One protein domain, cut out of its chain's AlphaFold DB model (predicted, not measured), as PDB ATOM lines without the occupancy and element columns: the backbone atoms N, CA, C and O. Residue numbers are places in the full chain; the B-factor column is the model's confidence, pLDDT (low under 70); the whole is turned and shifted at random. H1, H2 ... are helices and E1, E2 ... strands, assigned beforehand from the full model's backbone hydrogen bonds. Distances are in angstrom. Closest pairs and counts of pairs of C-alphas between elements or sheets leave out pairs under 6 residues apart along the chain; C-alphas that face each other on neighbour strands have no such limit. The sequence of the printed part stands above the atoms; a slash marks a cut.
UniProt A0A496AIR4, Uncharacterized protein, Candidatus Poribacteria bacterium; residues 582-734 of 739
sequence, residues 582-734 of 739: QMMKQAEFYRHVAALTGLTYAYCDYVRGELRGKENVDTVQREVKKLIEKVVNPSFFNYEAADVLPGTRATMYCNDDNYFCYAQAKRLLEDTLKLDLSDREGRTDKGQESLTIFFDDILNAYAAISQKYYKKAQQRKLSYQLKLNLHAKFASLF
ATOM      1  N   GLN A 582       6.835 131.359 158.440       84.00
ATOM      2  CA  GLN A 582       7.547 131.934 157.301       84.00
ATOM      3  C   GLN A 582       6.890 133.228 156.812       84.00
ATOM      4  O   GLN A 582       7.601 134.214 156.608       84.00
ATOM      5  N   MET A 583       5.561 133.260 156.685       84.69
ATOM      6  CA  MET A 583       4.836 134.456 156.240       84.69
ATOM      7  C   MET A 583       4.941 135.602 157.252       84.69
ATOM      8  O   MET A 583       5.232 136.734 156.862       84.69
ATOM      9  N   MET A 584       4.854 135.308 158.555       85.62
ATOM     10  CA  MET A 584       5.092 136.314 159.602       85.62
ATOM     11  C   MET A 584       6.510 136.901 159.536       85.62
ATOM     12  O   MET A 584       6.685 138.117 159.579       85.62
ATOM     13  N   LYS A 585       7.535 136.056 159.345       88.25
ATOM     14  CA  LYS A 585       8.923 136.522 159.154       88.25
ATOM     15  C   LYS A 585       9.081 137.392 157.909       88.25
ATOM     16  O   LYS A 585       9.934 138.276 157.887       88.25
ATOM     17  N   GLN A 586       8.303 137.128 156.864       88.44
ATOM     18  CA  GLN A 586       8.338 137.901 155.628       88.44
ATOM     19  C   GLN A 586       7.673 139.273 155.795       88.44
ATOM     20  O   GLN A 586       8.248 140.265 155.346       88.44
ATOM     21  N   ALA A 587       6.540 139.347 156.501       90.19
ATOM     22  CA  ALA A 587       5.901 140.611 156.871       90.19
ATOM     23  C   ALA A 587       6.836 141.475 157.730       90.19
ATOM     24  O   ALA A 587       7.046 142.653 157.448       90.19
ATOM     25  N   GLU A 588       7.472 140.865 158.729       91.38
ATOM     26  CA  GLU A 588       8.448 141.527 159.590       91.38
ATOM     27  C   GLU A 588       9.682 142.015 158.810       91.38
ATOM     28  O   GLU A 588      10.104 143.160 158.961       91.38
ATOM     29  N   PHE A 589      10.230 141.185 157.914       92.62
ATOM     30  CA  PHE A 589      11.323 141.595 157.028       92.62
ATOM     31  C   PHE A 589      10.944 142.800 156.167       92.62
ATOM     32  O   PHE A 589      11.740 143.728 156.027       92.62
ATOM     33  N   TYR A 590       9.728 142.817 155.623       93.06
ATOM     34  CA  TYR A 590       9.232 143.943 154.841       93.06
ATOM     35  C   TYR A 590       9.152 145.233 155.674       93.06
ATOM     36  O   TYR A 590       9.617 146.280 155.219       93.06
ATOM     37  N   ARG A 591       8.652 145.152 156.917       93.62
ATOM     38  CA  ARG A 591       8.613 146.291 157.851       93.62
ATOM     39  C   ARG A 591      10.002 146.820 158.184       93.62
ATOM     40  O   ARG A 591      10.201 148.029 158.143       93.62
ATOM     41  N   HIS A 592      10.979 145.946 158.434       94.56
ATOM     42  CA  HIS A 592      12.358 146.380 158.671       94.56
ATOM     43  C   HIS A 592      12.952 147.106 157.455       94.56
ATOM     44  O   HIS A 592      13.612 148.130 157.620       94.56
ATOM     45  N   VAL A 593      12.700 146.621 156.231       94.75
ATOM     46  CA  VAL A 593      13.137 147.329 155.017       94.75
ATOM     47  C   VAL A 593      12.458 148.696 154.914       94.75
ATOM     48  O   VAL A 593      13.132 149.680 154.615       94.75
ATOM     49  N   ALA A 594      11.154 148.789 155.184       94.81
ATOM     50  CA  ALA A 594      10.416 150.052 155.155       94.81
ATOM     51  C   ALA A 594      10.911 151.051 156.214       94.81
ATOM     52  O   ALA A 594      11.095 152.222 155.884       94.81
ATOM     53  N   ALA A 595      11.201 150.585 157.431       95.50
ATOM     54  CA  ALA A 595      11.750 151.394 158.515       95.50
ATOM     55  C   ALA A 595      13.126 151.969 158.153       95.50
ATOM     56  O   ALA A 595      13.324 153.181 158.195       95.50
ATOM     57  N   LEU A 596      14.055 151.118 157.700       95.38
ATOM     58  CA  LEU A 596      15.372 151.568 157.240       95.38
ATOM     59  C   LEU A 596      15.271 152.500 156.027       95.38
ATOM     60  O   LEU A 596      16.063 153.435 155.905       95.38
ATOM     61  N   THR A 597      14.287 152.278 155.147       94.69
ATOM     62  CA  THR A 597      14.009 153.186 154.026       94.69
ATOM     63  C   THR A 597      13.600 154.560 154.549       94.69
ATOM     64  O   THR A 597      14.124 155.543 154.051       94.69
ATOM     65  N   GLY A 598      12.722 154.647 155.556       94.00
ATOM     66  CA  GLY A 598      12.327 155.920 156.172       94.00
ATOM     67  C   GLY A 598      13.516 156.682 156.762       94.00
ATOM     68  O   GLY A 598      13.740 157.838 156.402       94.00
ATOM     69  N   LEU A 599      14.332 156.002 157.579       94.31
ATOM     70  CA  LEU A 599      15.511 156.606 158.214       94.31
ATOM     71  C   LEU A 599      16.512 157.154 157.184       94.31
ATOM     72  O   LEU A 599      16.957 158.293 157.280       94.31
ATOM     73  N   THR A 600      16.851 156.350 156.175       93.88
ATOM     74  CA  THR A 600      17.842 156.732 155.153       93.88
ATOM     75  C   THR A 600      17.288 157.737 154.141       93.88
ATOM     76  O   THR A 600      18.015 158.625 153.699       93.88
ATOM     77  N   TYR A 601      15.993 157.663 153.814       92.75
ATOM     78  CA  TYR A 601      15.317 158.624 152.941       92.75
ATOM     79  C   TYR A 601      15.377 160.046 153.505       92.75
ATOM     80  O   TYR A 601      15.641 160.973 152.743       92.75
ATOM     81  N   ALA A 602      15.193 160.217 154.819       92.25
ATOM     82  CA  ALA A 602      15.252 161.528 155.466       92.25
ATOM     83  C   ALA A 602      16.600 162.236 155.240       92.25
ATOM     84  O   ALA A 602      16.631 163.431 154.960       92.25
ATOM     85  N   TYR A 603      17.710 161.495 155.279       92.88
ATOM     86  CA  TYR A 603      19.039 162.045 154.994       92.88
ATOM     87  C   TYR A 603      19.275 162.308 153.511       92.88
ATOM     88  O   TYR A 603      19.849 163.338 153.166       92.88
ATOM     89  N   CYS A 604      18.809 161.422 152.628       91.44
ATOM     90  CA  CYS A 604      18.857 161.684 151.190       91.44
ATOM     91  C   CYS A 604      18.087 162.965 150.832       91.44
ATOM     92  O   CYS A 604      18.549 163.746 150.001       91.44
ATOM     93  N   ASP A 605      16.933 163.199 151.463       88.75
ATOM     94  CA  ASP A 605      16.154 164.420 151.255       88.75
ATOM     95  C   ASP A 605      16.816 165.649 151.891       88.75
ATOM     96  O   ASP A 605      16.830 166.712 151.276       88.75
ATOM     97  N   TYR A 606      17.449 165.495 153.058       91.12
ATOM     98  CA  TYR A 606      18.210 166.570 153.695       91.12
ATOM     99  C   TYR A 606      19.402 167.015 152.836       91.12
ATOM    100  O   TYR A 606      19.536 168.203 152.561       91.12
ATOM    101  N   VAL A 607      20.198 166.076 152.308       89.81
ATOM    102  CA  VAL A 607      21.289 166.388 151.363       89.81
ATOM    103  C   VAL A 607      20.750 167.068 150.111       89.81
ATOM    104  O   VAL A 607      21.290 168.082 149.669       89.81
ATOM    105  N   ARG A 608      19.647 166.552 149.558       89.38
ATOM    106  CA  ARG A 608      18.994 167.164 148.398       89.38
ATOM    107  C   ARG A 608      18.553 168.597 148.687       89.38
ATOM    108  O   ARG A 608      18.683 169.431 147.801       89.38
ATOM    109  N   GLY A 609      18.016 168.863 149.877       87.44
ATOM    110  CA  GLY A 609      17.572 170.180 150.328       87.44
ATOM    111  C   GLY A 609      18.727 171.153 150.560       87.44
ATOM    112  O   GLY A 609      18.677 172.266 150.047       87.44
ATOM    113  N   GLU A 610      19.784 170.719 151.248       89.06
ATOM    114  CA  GLU A 610      20.946 171.552 151.585       89.06
ATOM    115  C   GLU A 610      21.757 171.991 150.373       89.06
ATOM    116  O   GLU A 610      22.272 173.113 150.344       89.06
ATOM    117  N   LEU A 611      21.871 171.118 149.372       87.62
ATOM    118  CA  LEU A 611      22.549 171.436 148.119       87.62
ATOM    119  C   LEU A 611      21.650 172.220 147.153       87.62
ATOM    120  O   LEU A 611      22.146 172.849 146.211       87.62
ATOM    121  N   ARG A 612      20.324 172.212 147.364       83.88
ATOM    122  CA  ARG A 612      19.366 172.891 146.484       83.88
ATOM    123  C   ARG A 612      19.604 174.398 146.527       83.88
ATOM    124  O   ARG A 612      19.407 175.042 147.548       83.88
ATOM    125  N   GLY A 613      20.002 174.967 145.392       79.06
ATOM    126  CA  GLY A 613      20.287 176.400 145.265       79.06
ATOM    127  C   GLY A 613      21.733 176.798 145.578       79.06
ATOM    128  O   GLY A 613      22.088 177.939 145.298       79.06
ATOM    129  N   LYS A 614      22.567 175.879 146.088       86.56
ATOM    130  CA  LYS A 614      24.023 176.070 146.239       86.56
ATOM    131  C   LYS A 614      24.806 175.441 145.084       86.56
ATOM    132  O   LYS A 614      25.784 176.016 144.624       86.56
ATOM    133  N   GLU A 615      24.340 174.295 144.596       89.38
ATOM    134  CA  GLU A 615      24.992 173.505 143.549       89.38
ATOM    135  C   GLU A 615      24.108 173.343 142.307       89.38
ATOM    136  O   GLU A 615      22.888 173.557 142.341       89.38
ATOM    137  N   ASN A 616      24.715 172.925 141.192       87.00
ATOM    138  CA  ASN A 616      23.952 172.557 140.001       87.00
ATOM    139  C   ASN A 616      23.144 171.262 140.234       87.00
ATOM    140  O   ASN A 616      23.471 170.424 141.078       87.00
ATOM    141  N   VAL A 617      22.069 171.087 139.461       84.75
ATOM    142  CA  VAL A 617      21.151 169.945 139.612       84.75
ATOM    143  C   VAL A 617      21.890 168.610 139.479       84.75
ATOM    144  O   VAL A 617      21.624 167.700 140.260       84.75
ATOM    145  N   ASP A 618      22.854 168.503 138.565       84.69
ATOM    146  CA  ASP A 618      23.606 167.265 138.329       84.69
ATOM    147  C   ASP A 618      24.469 166.861 139.536       84.69
ATOM    148  O   ASP A 618      24.529 165.680 139.883       84.69
ATOM    149  N   THR A 619      25.090 167.824 140.227       86.44
ATOM    150  CA  THR A 619      25.883 167.558 141.439       86.44
ATOM    151  C   THR A 619      24.979 167.143 142.592       86.44
ATOM    152  O   THR A 619      25.245 166.125 143.227       86.44
ATOM    153  N   VAL A 620      23.846 167.830 142.796       85.06
ATOM    154  CA  VAL A 620      22.832 167.431 143.793       85.06
ATOM    155  C   VAL A 620      22.395 165.979 143.563       85.06
ATOM    156  O   VAL A 620      22.348 165.175 144.494       85.06
ATOM    157  N   GLN A 621      22.093 165.615 142.313       87.12
ATOM    158  CA  GLN A 621      21.685 164.255 141.960       87.12
ATOM    159  C   GLN A 621      22.808 163.230 142.172       87.12
ATOM    160  O   GLN A 621      22.548 162.130 142.672       87.12
ATOM    161  N   ARG A 622      24.051 163.580 141.822       88.00
ATOM    162  CA  ARG A 622      25.230 162.726 141.998       88.00
ATOM    163  C   ARG A 622      25.503 162.423 143.470       88.00
ATOM    164  O   ARG A 622      25.742 161.259 143.789       88.00
ATOM    165  N   GLU A 623      25.442 163.414 144.354       89.75
ATOM    166  CA  GLU A 623      25.682 163.207 145.790       89.75
ATOM    167  C   GLU A 623      24.601 162.319 146.421       89.75
ATOM    168  O   GLU A 623      24.912 161.345 147.109       89.75
ATOM    169  N   VAL A 624      23.326 162.538 146.082       90.12
ATOM    170  CA  VAL A 624      22.240 161.652 146.539       90.12
ATOM    171  C   VAL A 624      22.417 160.224 145.998       90.12
ATOM    172  O   VAL A 624      22.196 159.251 146.723       90.12
ATOM    173  N   LYS A 625      22.874 160.058 144.747       91.00
ATOM    174  CA  LYS A 625      23.179 158.739 144.168       91.00
ATOM    175  C   LYS A 625      24.299 158.028 144.938       91.00
ATOM    176  O   LYS A 625      24.161 156.837 145.218       91.00
ATOM    177  N   LYS A 626      25.369 158.736 145.328       91.12
ATOM    178  CA  LYS A 626      26.453 158.163 146.152       91.12
ATOM    179  C   LYS A 626      25.934 157.638 147.489       91.12
ATOM    180  O   LYS A 626      26.264 156.509 147.852       91.12
ATOM    181  N   LEU A 627      25.079 158.399 148.178       91.19
ATOM    182  CA  LEU A 627      24.475 157.965 149.443       91.19
ATOM    183  C   LEU A 627      23.712 156.652 149.293       91.19
ATOM    184  O   LEU A 627      23.950 155.693 150.029       91.19
ATOM    185  N   ILE A 628      22.831 156.580 148.295       91.81
ATOM    186  CA  ILE A 628      22.027 155.382 148.032       91.81
ATOM    187  C   ILE A 628      22.928 154.173 147.717       91.81
ATOM    188  O   ILE A 628      22.660 153.061 148.174       91.81
ATOM    189  N   GLU A 629      24.031 154.374 146.992       90.94
ATOM    190  CA  GLU A 629      25.017 153.324 146.711       90.94
ATOM    191  C   GLU A 629      25.740 152.821 147.976       90.94
ATOM    192  O   GLU A 629      26.060 151.631 148.069       90.94
ATOM    193  N   LYS A 630      25.949 153.681 148.984       91.94
ATOM    194  CA  LYS A 630      26.592 153.313 150.260       91.94
ATOM    195  C   LYS A 630      25.652 152.749 151.320       91.94
ATOM    196  O   LYS A 630      26.140 152.243 152.327       91.94
ATOM    197  N   VAL A 631      24.341 152.712 151.079       88.88
ATOM    198  CA  VAL A 631      23.323 152.224 152.034       88.88
ATOM    199  C   VAL A 631      23.538 150.772 152.508       88.88
ATOM    200  O   VAL A 631      22.938 150.305 153.475       88.88
ATOM    201  N   VAL A 632      24.413 150.027 151.829       84.81
ATOM    202  CA  VAL A 632      24.821 148.668 152.205       84.81
ATOM    203  C   VAL A 632      25.573 148.638 153.543       84.81
ATOM    204  O   VAL A 632      25.499 147.629 154.243       84.81
ATOM    205  N   ASN A 633      26.269 149.721 153.905       87.38
ATOM    206  CA  ASN A 633      26.994 149.855 155.165       87.38
ATOM    207  C   ASN A 633      26.626 151.192 155.839       87.38
ATOM    208  O   ASN A 633      26.919 152.245 155.269       87.38
ATOM    209  N   PRO A 634      26.042 151.176 157.051       87.38
ATOM    210  CA  PRO A 634      25.576 152.392 157.712       87.38
ATOM    211  C   PRO A 634      26.719 153.357 158.067       87.38
ATOM    212  O   PRO A 634      26.526 154.565 158.009       87.38
ATOM    213  N   SER A 635      27.929 152.864 158.360       88.38
ATOM    214  CA  SER A 635      29.087 153.726 158.632       88.38
ATOM    215  C   SER A 635      29.547 154.467 157.380       88.38
ATOM    216  O   SER A 635      29.860 155.650 157.449       88.38
ATOM    217  N   PHE A 636      29.554 153.794 156.225       90.56
ATOM    218  CA  PHE A 636      29.884 154.448 154.955       90.56
ATOM    219  C   PHE A 636      28.786 155.414 154.522       90.56
ATOM    220  O   PHE A 636      29.099 156.492 154.037       90.56
ATOM    221  N   PHE A 637      27.517 155.055 154.729       90.62
ATOM    222  CA  PHE A 637      26.398 155.960 154.485       90.62
ATOM    223  C   PHE A 637      26.527 157.249 155.309       90.62
ATOM    224  O   PHE A 637      26.486 158.336 154.743       90.62
ATOM    225  N   ASN A 638      26.748 157.132 156.623       90.12
ATOM    226  CA  ASN A 638      26.897 158.292 157.503       90.12
ATOM    227  C   ASN A 638      28.128 159.134 157.149       90.12
ATOM    228  O   ASN A 638      28.044 160.355 157.191       90.12
ATOM    229  N   TYR A 639      29.247 158.500 156.781       89.88
ATOM    230  CA  TYR A 639      30.455 159.210 156.357       89.88
ATOM    231  C   TYR A 639      30.203 160.078 155.117       89.88
ATOM    232  O   TYR A 639      30.493 161.268 155.142       89.88
ATOM    233  N   GLU A 640      29.610 159.512 154.060       89.44
ATOM    234  CA  GLU A 640      29.283 160.286 152.852       89.44
ATOM    235  C   GLU A 640      28.234 161.374 153.136       89.44
ATOM    236  O   GLU A 640      28.286 162.450 152.555       89.44
ATOM    237  N   ALA A 641      27.272 161.119 154.031       85.62
ATOM    238  CA  ALA A 641      26.267 162.119 154.392       85.62
ATOM    239  C   ALA A 641      26.883 163.286 155.177       85.62
ATOM    240  O   ALA A 641      26.528 164.438 154.941       85.62
ATOM    241  N   ALA A 642      27.806 162.996 156.094       87.38
ATOM    242  CA  ALA A 642      28.489 163.994 156.911       87.38
ATOM    243  C   ALA A 642      29.397 164.924 156.092       87.38
ATOM    244  O   ALA A 642      29.599 166.061 156.500       87.38
ATOM    245  N   ASP A 643      29.915 164.462 154.950       87.06
ATOM    246  CA  ASP A 643      30.754 165.275 154.055       87.06
ATOM    247  C   ASP A 643      29.986 166.472 153.466       87.06
ATOM    248  O   ASP A 643      30.543 167.542 153.235       87.06
ATOM    249  N   VAL A 644      28.677 166.305 153.259       84.06
ATOM    250  CA  VAL A 644      27.821 167.308 152.609       84.06
ATOM    251  C   VAL A 644      26.971 168.087 153.620       84.06
ATOM    252  O   VAL A 644      26.608 169.241 153.383       84.06
ATOM    253  N   LEU A 645      26.603 167.465 154.741       86.19
ATOM    254  CA  LEU A 645      25.663 168.041 155.699       86.19
ATOM    255  C   LEU A 645      26.362 168.866 156.788       86.19
ATOM    256  O   LEU A 645      27.359 168.427 157.354       86.19
ATOM    257  N   PRO A 646      25.781 170.007 157.203       80.19
ATOM    258  CA  PRO A 646      26.348 170.851 158.259       80.19
ATOM    259  C   PRO A 646      26.203 170.252 159.670       80.19
ATOM    260  O   PRO A 646      26.693 170.825 160.640       80.19
ATOM    261  N   GLY A 647      25.500 169.126 159.817       85.75
ATOM    262  CA  GLY A 647      25.259 168.488 161.105       85.75
ATOM    263  C   GLY A 647      24.728 167.065 160.976       85.75
ATOM    264  O   GLY A 647      24.401 166.589 159.891       85.75
ATOM    265  N   THR A 648      24.611 166.390 162.116       87.12
ATOM    266  CA  THR A 648      24.252 164.964 162.203       87.12
ATOM    267  C   THR A 648      22.752 164.707 162.326       87.12
ATOM    268  O   THR A 648      22.343 163.558 162.477       87.12
ATOM    269  N   ARG A 649      21.927 165.758 162.271       91.12
ATOM    270  CA  ARG A 649      20.477 165.726 162.492       91.12
ATOM    271  C   ARG A 649      19.725 165.877 161.172       91.12
ATOM    272  O   ARG A 649      19.910 166.883 160.498       91.12
ATOM    273  N   ALA A 650      18.820 164.951 160.867       91.31
ATOM    274  CA  ALA A 650      17.831 165.083 159.796       91.31
ATOM    275  C   ALA A 650      16.406 165.120 160.368       91.31
ATOM    276  O   ALA A 650      16.148 164.624 161.465       91.31
ATOM    277  N   THR A 651      15.467 165.699 159.618       91.19
ATOM    278  CA  THR A 651      14.040 165.701 159.979       91.19
ATOM    279  C   THR A 651      13.265 164.900 158.945       91.19
ATOM    280  O   THR A 651      13.300 165.212 157.758       91.19
ATOM    281  N   MET A 652      12.563 163.863 159.393       92.94
ATOM    282  CA  MET A 652      11.660 163.075 158.564       92.94
ATOM    283  C   MET A 652      10.237 163.600 158.732       92.94
ATOM    284  O   MET A 652       9.716 163.623 159.843       92.94
ATOM    285  N   TYR A 653       9.598 163.989 157.635       91.31
ATOM    286  CA  TYR A 653       8.202 164.427 157.631       91.31
ATOM    287  C   TYR A 653       7.275 163.280 157.233       91.31
ATOM    288  O   TYR A 653       7.607 162.514 156.324       91.31
ATOM    289  N   CYS A 654       6.115 163.187 157.881       90.94
ATOM    290  CA  CYS A 654       5.039 162.281 157.497       90.94
ATOM    291  C   CYS A 654       4.264 162.892 156.318       90.94
ATOM    292  O   CYS A 654       3.530 163.867 156.476       90.94
ATOM    293  N   ASN A 655       4.490 162.362 155.120       88.69
ATOM    294  CA  ASN A 655       3.855 162.744 153.861       88.69
ATOM    295  C   ASN A 655       3.073 161.557 153.298       88.69
ATOM    296  O   ASN A 655       3.397 160.400 153.551       88.69
ATOM    297  N   ASP A 656       2.120 161.816 152.413       85.56
ATOM    298  CA  ASP A 656       1.348 160.752 151.765       85.56
ATOM    299  C   ASP A 656       2.183 159.807 150.898       85.56
ATOM    300  O   ASP A 656       1.779 158.678 150.657       85.56
ATOM    301  N   ASP A 657       3.369 160.222 150.459       86.25
ATOM    302  CA  ASP A 657       4.283 159.381 149.687       86.25
ATOM    303  C   ASP A 657       5.303 158.609 150.540       86.25
ATOM    304  O   ASP A 657       6.147 157.885 149.991       86.25
ATOM    305  N   ASN A 658       5.251 158.739 151.871       90.69
ATOM    306  CA  ASN A 658       6.166 158.059 152.786       90.69
ATOM    307  C   ASN A 658       5.562 157.651 154.146       90.69
ATOM    308  O   ASN A 658       6.320 157.170 154.990       90.69
ATOM    309  N   TYR A 659       4.258 157.835 154.379       92.81
ATOM    310  CA  TYR A 659       3.667 157.681 155.712       92.81
ATOM    311  C   TYR A 659       3.874 156.271 156.288       92.81
ATOM    312  O   TYR A 659       4.117 156.116 157.485       92.81
ATOM    313  N   PHE A 660       3.848 155.231 155.446       94.38
ATOM    314  CA  PHE A 660       4.078 153.867 155.907       94.38
ATOM    315  C   PHE A 660       5.541 153.686 156.331       94.38
ATOM    316  O   PHE A 660       5.814 153.157 157.409       94.38
ATOM    317  N   CYS A 661       6.495 154.181 155.533       94.50
ATOM    318  CA  CYS A 661       7.909 154.223 155.921       94.50
ATOM    319  C   CYS A 661       8.141 155.032 157.209       94.50
ATOM    320  O   CYS A 661       8.914 154.588 158.057       94.50
ATOM    321  N   TYR A 662       7.458 156.170 157.372       95.25
ATOM    322  CA  TYR A 662       7.509 157.002 158.576       95.25
ATOM    323  C   TYR A 662       7.053 156.209 159.808       95.25
ATOM    324  O   TYR A 662       7.796 156.095 160.781       95.25
ATOM    325  N   ALA A 663       5.877 155.575 159.734       94.69
ATOM    326  CA  ALA A 663       5.319 154.786 160.827       94.69
ATOM    327  C   ALA A 663       6.214 153.594 161.208       94.69
ATOM    328  O   ALA A 663       6.421 153.328 162.392       94.69
ATOM    329  N   GLN A 664       6.785 152.885 160.224       95.75
ATOM    330  CA  GLN A 664       7.701 151.774 160.512       95.75
ATOM    331  C   GLN A 664       9.039 152.253 161.092       95.75
ATOM    332  O   GLN A 664       9.596 151.580 161.956       95.75
ATOM    333  N   ALA A 665       9.557 153.403 160.649       95.81
ATOM    334  CA  ALA A 665      10.768 153.993 161.215       95.81
ATOM    335  C   ALA A 665      10.549 154.421 162.671       95.81
ATOM    336  O   ALA A 665      11.350 154.054 163.527       95.81
ATOM    337  N   LYS A 666       9.431 155.096 162.971       95.31
ATOM    338  CA  LYS A 666       9.038 155.457 164.339       95.31
ATOM    339  C   LYS A 666       8.967 154.223 165.247       95.31
ATOM    340  O   LYS A 666       9.685 154.161 166.241       95.31
ATOM    341  N   ARG A 667       8.220 153.187 164.835       94.50
ATOM    342  CA  ARG A 667       8.137 151.908 165.571       94.50
ATOM    343  C   ARG A 667       9.501 151.259 165.789       94.50
ATOM    344  O   ARG A 667       9.745 150.690 166.844       94.50
ATOM    345  N   LEU A 668      10.410 151.322 164.816       94.69
ATOM    346  CA  LEU A 668      11.755 150.766 164.985       94.69
ATOM    347  C   LEU A 668      12.527 151.490 166.104       94.69
ATOM    348  O   LEU A 668      13.175 150.832 166.919       94.69
ATOM    349  N   LEU A 669      12.445 152.821 166.156       94.19
ATOM    350  CA  LEU A 669      13.121 153.626 167.176       94.19
ATOM    351  C   LEU A 669      12.517 153.401 168.575       94.19
ATOM    352  O   LEU A 669      13.263 153.183 169.530       94.19
ATOM    353  N   GLU A 670      11.189 153.364 168.689       93.62
ATOM    354  CA  GLU A 670      10.482 153.143 169.963       93.62
ATOM    355  C   GLU A 670      10.603 151.691 170.438       93.62
ATOM    356  O   GLU A 670      11.087 151.405 171.533       93.62
ATOM    357  N   ASP A 671      10.198 150.734 169.604       91.69
ATOM    358  CA  ASP A 671       9.997 149.355 170.041       91.69
ATOM    359  C   ASP A 671      11.291 148.549 170.046       91.69
ATOM    360  O   ASP A 671      11.455 147.669 170.895       91.69
ATOM    361  N   THR A 672      12.200 148.817 169.103       89.50
ATOM    362  CA  THR A 672      13.436 148.032 168.950       89.50
ATOM    363  C   THR A 672      14.625 148.716 169.608       89.50
ATOM    364  O   THR A 672      15.379 148.040 170.303       89.50
ATOM    365  N   LEU A 673      14.790 150.031 169.428       91.81
ATOM    366  CA  LEU A 673      15.891 150.774 170.058       91.81
ATOM    367  C   LEU A 673      15.554 151.311 171.454       91.81
ATOM    368  O   LEU A 673      16.470 151.734 172.155       91.81
ATOM    369  N   LYS A 674      14.283 151.249 171.881       91.12
ATOM    370  CA  LYS A 674      13.827 151.713 173.204       91.12
ATOM    371  C   LYS A 674      14.176 153.180 173.470       91.12
ATOM    372  O   LYS A 674      14.536 153.541 174.588       91.12
ATOM    373  N   LEU A 675      14.087 154.010 172.432       90.50
ATOM    374  CA  LEU A 675      14.321 155.446 172.528       90.50
ATOM    375  C   LEU A 675      13.044 156.165 172.963       90.50
ATOM    376  O   LEU A 675      11.961 155.860 172.468       90.50
ATOM    377  N   ASP A 676      13.190 157.150 173.846       88.25
ATOM    378  CA  ASP A 676      12.135 158.126 174.108       88.25
ATOM    379  C   ASP A 676      12.105 159.151 172.966       88.25
ATOM    380  O   ASP A 676      13.115 159.797 172.661       88.25
ATOM    381  N   LEU A 677      10.959 159.250 172.291       88.94
ATOM    382  CA  LEU A 677      10.761 160.144 171.151       88.94
ATOM    383  C   LEU A 677      10.078 161.464 171.526       88.94
ATOM    384  O   LEU A 677       9.960 162.320 170.653       88.94
ATOM    385  N   SER A 678       9.692 161.669 172.788       85.44
ATOM    386  CA  SER A 678       8.896 162.828 173.228       85.44
ATOM    387  C   SER A 678       9.497 164.177 172.802       85.44
ATOM    388  O   SER A 678       8.778 165.051 172.327       85.44
ATOM    389  N   ASP A 679      10.826 164.312 172.872       86.62
ATOM    390  CA  ASP A 679      11.556 165.534 172.486       86.62
ATOM    391  C   ASP A 679      11.968 165.578 171.000       86.62
ATOM    392  O   ASP A 679      12.564 166.549 170.525       86.62
ATOM    393  N   ARG A 680      11.715 164.499 170.253       89.12
ATOM    394  CA  ARG A 680      12.101 164.345 168.839       89.12
ATOM    395  C   ARG A 680      10.928 164.540 167.888       89.12
ATOM    396  O   ARG A 680      11.162 164.785 166.698       89.12
ATOM    397  N   GLU A 681       9.709 164.412 168.394       90.12
ATOM    398  CA  GLU A 681       8.475 164.624 167.650       90.12
ATOM    399  C   GLU A 681       8.100 166.100 167.592       90.12
ATOM    400  O   GLU A 681       8.264 166.861 168.541       90.12
ATOM    401  N   GLY A 682       7.567 166.514 166.451       88.38
ATOM    402  CA  GLY A 682       7.079 167.871 166.270       88.38
ATOM    403  C   GLY A 682       5.984 167.931 165.223       88.38
ATOM    404  O   GLY A 682       5.829 167.019 164.407       88.38
ATOM    405  N   ARG A 683       5.248 169.039 165.203       88.12
ATOM    406  CA  ARG A 683       4.313 169.370 164.127       88.12
ATOM    407  C   ARG A 683       4.726 170.677 163.479       88.12
ATOM    408  O   ARG A 683       5.057 171.631 164.174       88.12
ATOM    409  N   THR A 684       4.712 170.713 162.152       84.88
ATOM    410  CA  THR A 684       4.889 171.968 161.415       84.88
ATOM    411  C   THR A 684       3.640 172.842 161.544       84.88
ATOM    412  O   THR A 684       2.567 172.353 161.908       84.88
ATOM    413  N   ASP A 685       3.737 174.113 161.153       74.69
ATOM    414  CA  ASP A 685       2.620 175.076 161.162       74.69
ATOM    415  C   ASP A 685       1.392 174.613 160.353       74.69
ATOM    416  O   ASP A 685       0.278 175.087 160.556       74.69
ATOM    417  N   LYS A 686       1.584 173.661 159.430       76.19
ATOM    418  CA  LYS A 686       0.524 173.047 158.615       76.19
ATOM    419  C   LYS A 686      -0.076 171.785 159.251       76.19
ATOM    420  O   LYS A 686      -0.831 171.077 158.593       76.19
ATOM    421  N   GLY A 687       0.279 171.479 160.500       80.44
ATOM    422  CA  GLY A 687      -0.165 170.291 161.232       80.44
ATOM    423  C   GLY A 687       0.541 168.994 160.826       80.44
ATOM    424  O   GLY A 687       0.119 167.922 161.249       80.44
ATOM    425  N   GLN A 688       1.603 169.068 160.018       85.94
ATOM    426  CA  GLN A 688       2.308 167.889 159.526       85.94
ATOM    427  C   GLN A 688       3.251 167.325 160.587       85.94
ATOM    428  O   GLN A 688       4.098 168.051 161.108       85.94
ATOM    429  N   GLU A 689       3.137 166.028 160.862       91.19
ATOM    430  CA  GLU A 689       3.991 165.335 161.825       91.19
ATOM    431  C   GLU A 689       5.423 165.193 161.302       91.19
ATOM    432  O   GLU A 689       5.671 164.935 160.119       91.19
ATOM    433  N   SER A 690       6.377 165.385 162.203       92.75
ATOM    434  CA  SER A 690       7.805 165.362 161.928       92.75
ATOM    435  C   SER A 690       8.531 164.597 163.026       92.75
ATOM    436  O   SER A 690       8.099 164.585 164.178       92.75
ATOM    437  N   LEU A 691       9.613 163.924 162.651       93.81
ATOM    438  CA  LEU A 691      10.455 163.155 163.554       93.81
ATOM    439  C   LEU A 691      11.919 163.498 163.306       93.81
ATOM    440  O   LEU A 691      12.410 163.415 162.177       93.81
ATOM    441  N   THR A 692      12.622 163.869 164.369       93.19
ATOM    442  CA  THR A 692      14.059 164.134 164.327       93.19
ATOM    443  C   THR A 692      14.857 162.830 164.413       93.19
ATOM    444  O   THR A 692      14.634 162.028 165.317       93.19
ATOM    445  N   ILE A 693      15.809 162.646 163.494       93.62
ATOM    446  CA  ILE A 693      16.658 161.453 163.366       93.62
ATOM    447  C   ILE A 693      18.134 161.867 163.415       93.62
ATOM    448  O   ILE A 693      18.515 162.891 162.842       93.62
ATOM    449  N   PHE A 694      18.959 161.051 164.068       93.44
ATOM    450  CA  PHE A 694      20.406 161.226 164.188       93.44
ATOM    451  C   PHE A 694      21.189 160.103 163.491       93.44
ATOM    452  O   PHE A 694      20.688 158.997 163.284       93.44
ATOM    453  N   PHE A 695      22.463 160.355 163.171       91.75
ATOM    454  CA  PHE A 695      23.339 159.351 162.552       91.75
ATOM    455  C   PHE A 695      23.484 158.077 163.395       91.75
ATOM    456  O   PHE A 695      23.527 156.974 162.837       91.75
ATOM    457  N   ASP A 696      23.506 158.218 164.720       91.44
ATOM    458  CA  ASP A 696      23.565 157.085 165.645       91.44
ATOM    459  C   ASP A 696      22.302 156.224 165.567       91.44
ATOM    460  O   ASP A 696      22.392 155.001 165.679       91.44
ATOM    461  N   ASP A 697      21.137 156.816 165.282       92.38
ATOM    462  CA  ASP A 697      19.893 156.063 165.113       92.38
ATOM    463  C   ASP A 697      19.998 155.106 163.912       92.38
ATOM    464  O   ASP A 697      19.567 153.957 164.002       92.38
ATOM    465  N   ILE A 698      20.638 155.526 162.809       91.50
ATOM    466  CA  ILE A 698      20.879 154.669 161.634       91.50
ATOM    467  C   ILE A 698      21.839 153.529 161.985       91.50
ATOM    468  O   ILE A 698      21.552 152.369 161.677       91.50
ATOM    469  N   LEU A 699      22.966 153.831 162.635       91.44
ATOM    470  CA  LEU A 699      23.950 152.819 163.035       91.44
ATOM    471  C   LEU A 699      23.321 151.767 163.954       91.44
ATOM    472  O   LEU A 699      23.443 150.566 163.699       91.44
ATOM    473  N   ASN A 700      22.592 152.222 164.973       93.25
ATOM    474  CA  ASN A 700      21.942 151.367 165.959       93.25
ATOM    475  C   ASN A 700      20.801 150.549 165.341       93.25
ATOM    476  O   ASN A 700      20.703 149.348 165.596       93.25
ATOM    477  N   ALA A 701      19.989 151.148 164.462       93.06
ATOM    478  CA  ALA A 701      18.937 150.450 163.723       93.06
ATOM    479  C   ALA A 701      19.498 149.308 162.864       93.06
ATOM    480  O   ALA A 701      18.999 148.180 162.906       93.06
ATOM    481  N   TYR A 702      20.569 149.572 162.109       91.00
ATOM    482  CA  TYR A 702      21.241 148.540 161.322       91.00
ATOM    483  C   TYR A 702      21.843 147.451 162.199       91.00
ATOM    484  O   TYR A 702      21.705 146.274 161.866       91.00
ATOM    485  N   ALA A 703      22.501 147.815 163.301       89.56
ATOM    486  CA  ALA A 703      23.087 146.851 164.224       89.56
ATOM    487  C   ALA A 703      22.011 145.924 164.815       89.56
ATOM    488  O   ALA A 703      22.146 144.702 164.723       89.56
ATOM    489  N   ALA A 704      20.910 146.486 165.319       90.75
ATOM    490  CA  ALA A 704      19.803 145.734 165.905       90.75
ATOM    491  C   ALA A 704      19.136 144.787 164.889       90.75
ATOM    492  O   ALA A 704      18.944 143.597 165.155       90.75
ATOM    493  N   ILE A 705      18.840 145.272 163.679       90.56
ATOM    494  CA  ILE A 705      18.229 144.447 162.628       90.56
ATOM    495  C   ILE A 705      19.217 143.381 162.115       90.56
ATOM    496  O   ILE A 705      18.830 142.240 161.850       90.56
ATOM    497  N   SER A 706      20.504 143.711 161.996       83.88
ATOM    498  CA  SER A 706      21.549 142.779 161.554       83.88
ATOM    499  C   SER A 706      21.774 141.637 162.550       83.88
ATOM    500  O   SER A 706      21.953 140.492 162.125       83.88
ATOM    501  N   GLN A 707      21.687 141.912 163.859       86.00
ATOM    502  CA  GLN A 707      21.710 140.884 164.908       86.00
ATOM    503  C   GLN A 707      20.545 139.896 164.757       86.00
ATOM    504  O   GLN A 707      20.729 138.685 164.885       86.00
ATOM    505  N   LYS A 708      19.356 140.395 164.402       87.19
ATOM    506  CA  LYS A 708      18.169 139.565 164.145       87.19
ATOM    507  C   LYS A 708      18.322 138.687 162.898       87.19
ATOM    508  O   LYS A 708      17.900 137.530 162.892       87.19
ATOM    509  N   TYR A 709      18.978 139.195 161.856       87.69
ATOM    510  CA  TYR A 709      19.305 138.455 160.633       87.69
ATOM    511  C   TYR A 709      20.745 137.932 160.643       87.69
ATOM    512  O   TYR A 709      21.551 138.282 159.788       87.69
ATOM    513  N   TYR A 710      21.069 137.041 161.577       77.88
ATOM    514  CA  TYR A 710      22.432 136.533 161.808       77.88
ATOM    515  C   TYR A 710      23.122 135.873 160.591       77.88
ATOM    516  O   TYR A 710      24.347 135.748 160.554       77.88
ATOM    517  N   LYS A 711      22.374 135.429 159.569       88.62
ATOM    518  CA  LYS A 711      22.963 134.846 158.350       88.62
ATOM    519  C   LYS A 711      23.399 135.942 157.377       88.62
ATOM    520  O   LYS A 711      22.572 136.708 156.884       88.62
ATOM    521  N   LYS A 712      24.660 135.893 156.929       86.00
ATOM    522  CA  LYS A 712      25.230 136.813 155.917       86.00
ATOM    523  C   LYS A 712      24.381 136.945 154.642       86.00
ATOM    524  O   LYS A 712      24.303 138.019 154.053       86.00
ATOM    525  N   ALA A 713      23.717 135.870 154.208       88.69
ATOM    526  CA  ALA A 713      22.808 135.903 153.059       88.69
ATOM    527  C   ALA A 713      21.551 136.763 153.308       88.69
ATOM    528  O   ALA A 713      21.106 137.466 152.405       88.69
ATOM    529  N   GLN A 714      21.000 136.741 154.526       87.56
ATOM    530  CA  GLN A 714      19.837 137.550 154.908       87.56
ATOM    531  C   GLN A 714      20.213 139.024 155.071       87.56
ATOM    532  O   GLN A 714      19.474 139.879 154.595       87.56
ATOM    533  N   GLN A 715      21.390 139.318 155.633       87.62
ATOM    534  CA  GLN A 715      21.927 140.686 155.705       87.62
ATOM    535  C   GLN A 715      22.131 141.274 154.306       87.62
ATOM    536  O   GLN A 715      21.652 142.363 154.012       87.62
ATOM    537  N   ARG A 716      22.747 140.510 153.389       88.94
ATOM    538  CA  ARG A 716      22.877 140.918 151.979       88.94
ATOM    539  C   ARG A 716      21.517 141.150 151.323       88.94
ATOM    540  O   ARG A 716      21.366 142.116 150.581       88.94
ATOM    541  N   LYS A 717      20.530 140.290 151.600       90.94
ATOM    542  CA  LYS A 717      19.158 140.459 151.104       90.94
ATOM    543  C   LYS A 717      18.525 141.744 151.645       90.94
ATOM    544  O   LYS A 717      17.909 142.458 150.865       90.94
ATOM    545  N   LEU A 718      18.695 142.052 152.932       91.38
ATOM    546  CA  LEU A 718      18.202 143.281 153.562       91.38
ATOM    547  C   LEU A 718      18.791 144.521 152.883       91.38
ATOM    548  O   LEU A 718      18.036 145.345 152.376       91.38
ATOM    549  N   SER A 719      20.122 144.608 152.795       90.19
ATOM    550  CA  SER A 719      20.811 145.731 152.150       90.19
ATOM    551  C   SER A 719      20.402 145.891 150.686       90.19
ATOM    552  O   SER A 719      20.174 147.003 150.220       90.19
ATOM    553  N   TYR A 720      20.269 144.778 149.958       93.12
ATOM    554  CA  TYR A 720      19.837 144.799 148.565       93.12
ATOM    555  C   TYR A 720      18.398 145.307 148.415       93.12
ATOM    556  O   TYR A 720      18.140 146.170 147.583       93.12
ATOM    557  N   GLN A 721      17.461 144.822 149.234       93.56
ATOM    558  CA  GLN A 721      16.058 145.245 149.183       93.56
ATOM    559  C   GLN A 721      15.877 146.706 149.610       93.56
ATOM    560  O   GLN A 721      15.116 147.431 148.973       93.56
ATOM    561  N   LEU A 722      16.624 147.165 150.619       94.44
ATOM    562  CA  LEU A 722      16.672 148.575 151.002       94.44
ATOM    563  C   LEU A 722      17.156 149.454 149.846       94.44
ATOM    564  O   LEU A 722      16.493 150.428 149.489       94.44
ATOM    565  N   LYS A 723      18.265 149.063 149.207       93.75
ATOM    566  CA  LYS A 723      18.789 149.763 148.036       93.75
ATOM    567  C   LYS A 723      17.753 149.827 146.912       93.75
ATOM    568  O   LYS A 723      17.499 150.907 146.394       93.75
ATOM    569  N   LEU A 724      17.096 148.714 146.571       93.44
ATOM    570  CA  LEU A 724      16.044 148.703 145.544       93.44
ATOM    571  C   LEU A 724      14.873 149.638 145.881       93.44
ATOM    572  O   LEU A 724      14.354 150.309 144.989       93.44
ATOM    573  N   ASN A 725      14.459 149.701 147.150       92.31
ATOM    574  CA  ASN A 725      13.361 150.568 147.570       92.31
ATOM    575  C   ASN A 725      13.732 152.057 147.454       92.31
ATOM    576  O   ASN A 725      12.937 152.856 146.956       92.31
ATOM    577  N   LEU A 726      14.961 152.421 147.838       92.06
ATOM    578  CA  LEU A 726      15.491 153.774 147.646       92.06
ATOM    579  C   LEU A 726      15.644 154.119 146.161       92.06
ATOM    580  O   LEU A 726      15.208 155.187 145.746       92.06
ATOM    581  N   HIS A 727      16.164 153.203 145.339       91.06
ATOM    582  CA  HIS A 727      16.218 153.385 143.885       91.06
ATOM    583  C   HIS A 727      14.828 153.636 143.291       91.06
ATOM    584  O   HIS A 727      14.691 154.468 142.404       91.06
ATOM    585  N   ALA A 728      13.790 152.955 143.785       89.25
ATOM    586  CA  ALA A 728      12.422 153.187 143.336       89.25
ATOM    587  C   ALA A 728      11.898 154.574 143.751       89.25
ATOM    588  O   ALA A 728      11.331 155.280 142.918       89.25
ATOM    589  N   LYS A 729      12.112 154.995 145.009       87.25
ATOM    590  CA  LYS A 729      11.698 156.330 145.494       87.25
ATOM    591  C   LYS A 729      12.463 157.471 144.806       87.25
ATOM    592  O   LYS A 729      11.897 158.539 144.600       87.25
ATOM    593  N   PHE A 730      13.707 157.230 144.393       87.50
ATOM    594  CA  PHE A 730      14.556 158.178 143.668       87.50
ATOM    595  C   PHE A 730      14.757 157.798 142.189       87.50
ATOM    596  O   PHE A 730      15.794 158.109 141.605       87.50
ATOM    597  N   ALA A 731      13.778 157.141 141.554       84.38
ATOM    598  CA  ALA A 731      13.934 156.589 140.200       84.38
ATOM    599  C   ALA A 731      14.333 157.634 139.143       84.38
ATOM    600  O   ALA A 731      15.071 157.322 138.207       84.38
ATOM    601  N   SER A 732      13.925 158.893 139.323       79.75
ATOM    602  CA  SER A 732      14.327 160.003 138.452       79.75
ATOM    603  C   SER A 732      15.845 160.195 138.370       79.75
ATOM    604  O   SER A 732      16.322 160.647 137.338       79.75
ATOM    605  N   LEU A 733      16.603 159.826 139.412       79.50
ATOM    606  CA  LEU A 733      18.070 159.923 139.444       79.50
ATOM    607  C   LEU A 733      18.763 158.847 138.594       79.50
ATOM    608  O   LEU A 733      19.932 158.982 138.249       79.50
ATOM    609  N   PHE A 734      18.058 157.755 138.289       73.75
ATOM    610  CA  PHE A 734      18.617 156.583 137.610       73.75
ATOM    611  C   PHE A 734      18.057 156.389 136.193       73.75
ATOM    612  O   PHE A 734      18.617 155.614 135.421       73.75
TER     613      PHE A 734
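What this domain is: This is residues 582 to 734 of the 739 residues of an uncharacterized protein of Candidatus Poribacteria bacterium (UniProt A0A496AIR4). One long helix, H1, runs through the middle, with the five other helices packed round it; a small sheet of three antiparallel strands, in the order E1, E3, E2, has H1 and H4 over one face and its other face bare. Residues 582 to 588 of H1 stick out at one end. The printed part has 153 residues with six named helices and three named strands, in the order H1 H2 H3 E1 H4 E2 E3 H5 H6, and its class is mostly helix. It is compact, with a radius of gyration of the C-alphas of 15.1 A, and spans 47 by 34 by 25 A.

How they stand to each other: Begin at H1, residues 582 to 611, the hub, which touches five helices. With its residues 604 to 611 alone it touches H2, residues 617 to 630, in a helical hairpin; the closest C-alphas, of Cys 604 and Val 624, are 5.8 A apart. H3, residues 634 to 644, makes the next hairpin with H2, at a shallow tilt of 20 degrees. H5, residues 695 to 708, touches H1 at a shallow tilt of 17 degrees, with the C-alphas of Leu 599 and Ile 698 closest at 6.7 A. H1, H2, H3 and H5 form an up and down bundle, each running against the one before. H6, residues 712 to 729, touches H1 at a steep tilt of 50 degrees, closest at the C-alphas of Val 593 and Leu 722, 5.5 A. Look next at E1, residues 649 to 653, E2, residues 681 to 683, and E3, residues 689 to 694: N 652 and O 691 are 2.8 A apart, and N 690 and O 682 also 2.8 A, within hydrogen-bond range. H4, residues 659 to 672, and H1 are on the same face of this sheet, making two layers, helices over strands, at heights over the sheet of 10.4 A and 12.5 A. E1, H4 and E2 form a split strand-helix-strand unit, E3 standing between its strands, with a right-handed crossover. The O i to N i+4 pairs are within range throughout H2, H4, H5 and H6, in 25 of 26 in H1 and in 6 of 7 in H3.

Where its parts are: Find C-alpha 582 at (7.547, 131.934, 157.301); from there H1 runs 43.2 A to C-alpha 611. E3, 17.1 A long, ends at C-alpha 694 at (20.406, 161.226, 164.188), and H5 follows at once. H6 is 25.9 A long and ends at C-alpha 729 at (11.698, 156.330, 145.494).

The domain as a whole: The C-alphas of Gln 582 and Lys 614 are the two farthest apart, at 48.4 A. The printed part has no cut and no long link. The mean pLDDT of the printed part is 89.5, and no printed residue is under 70.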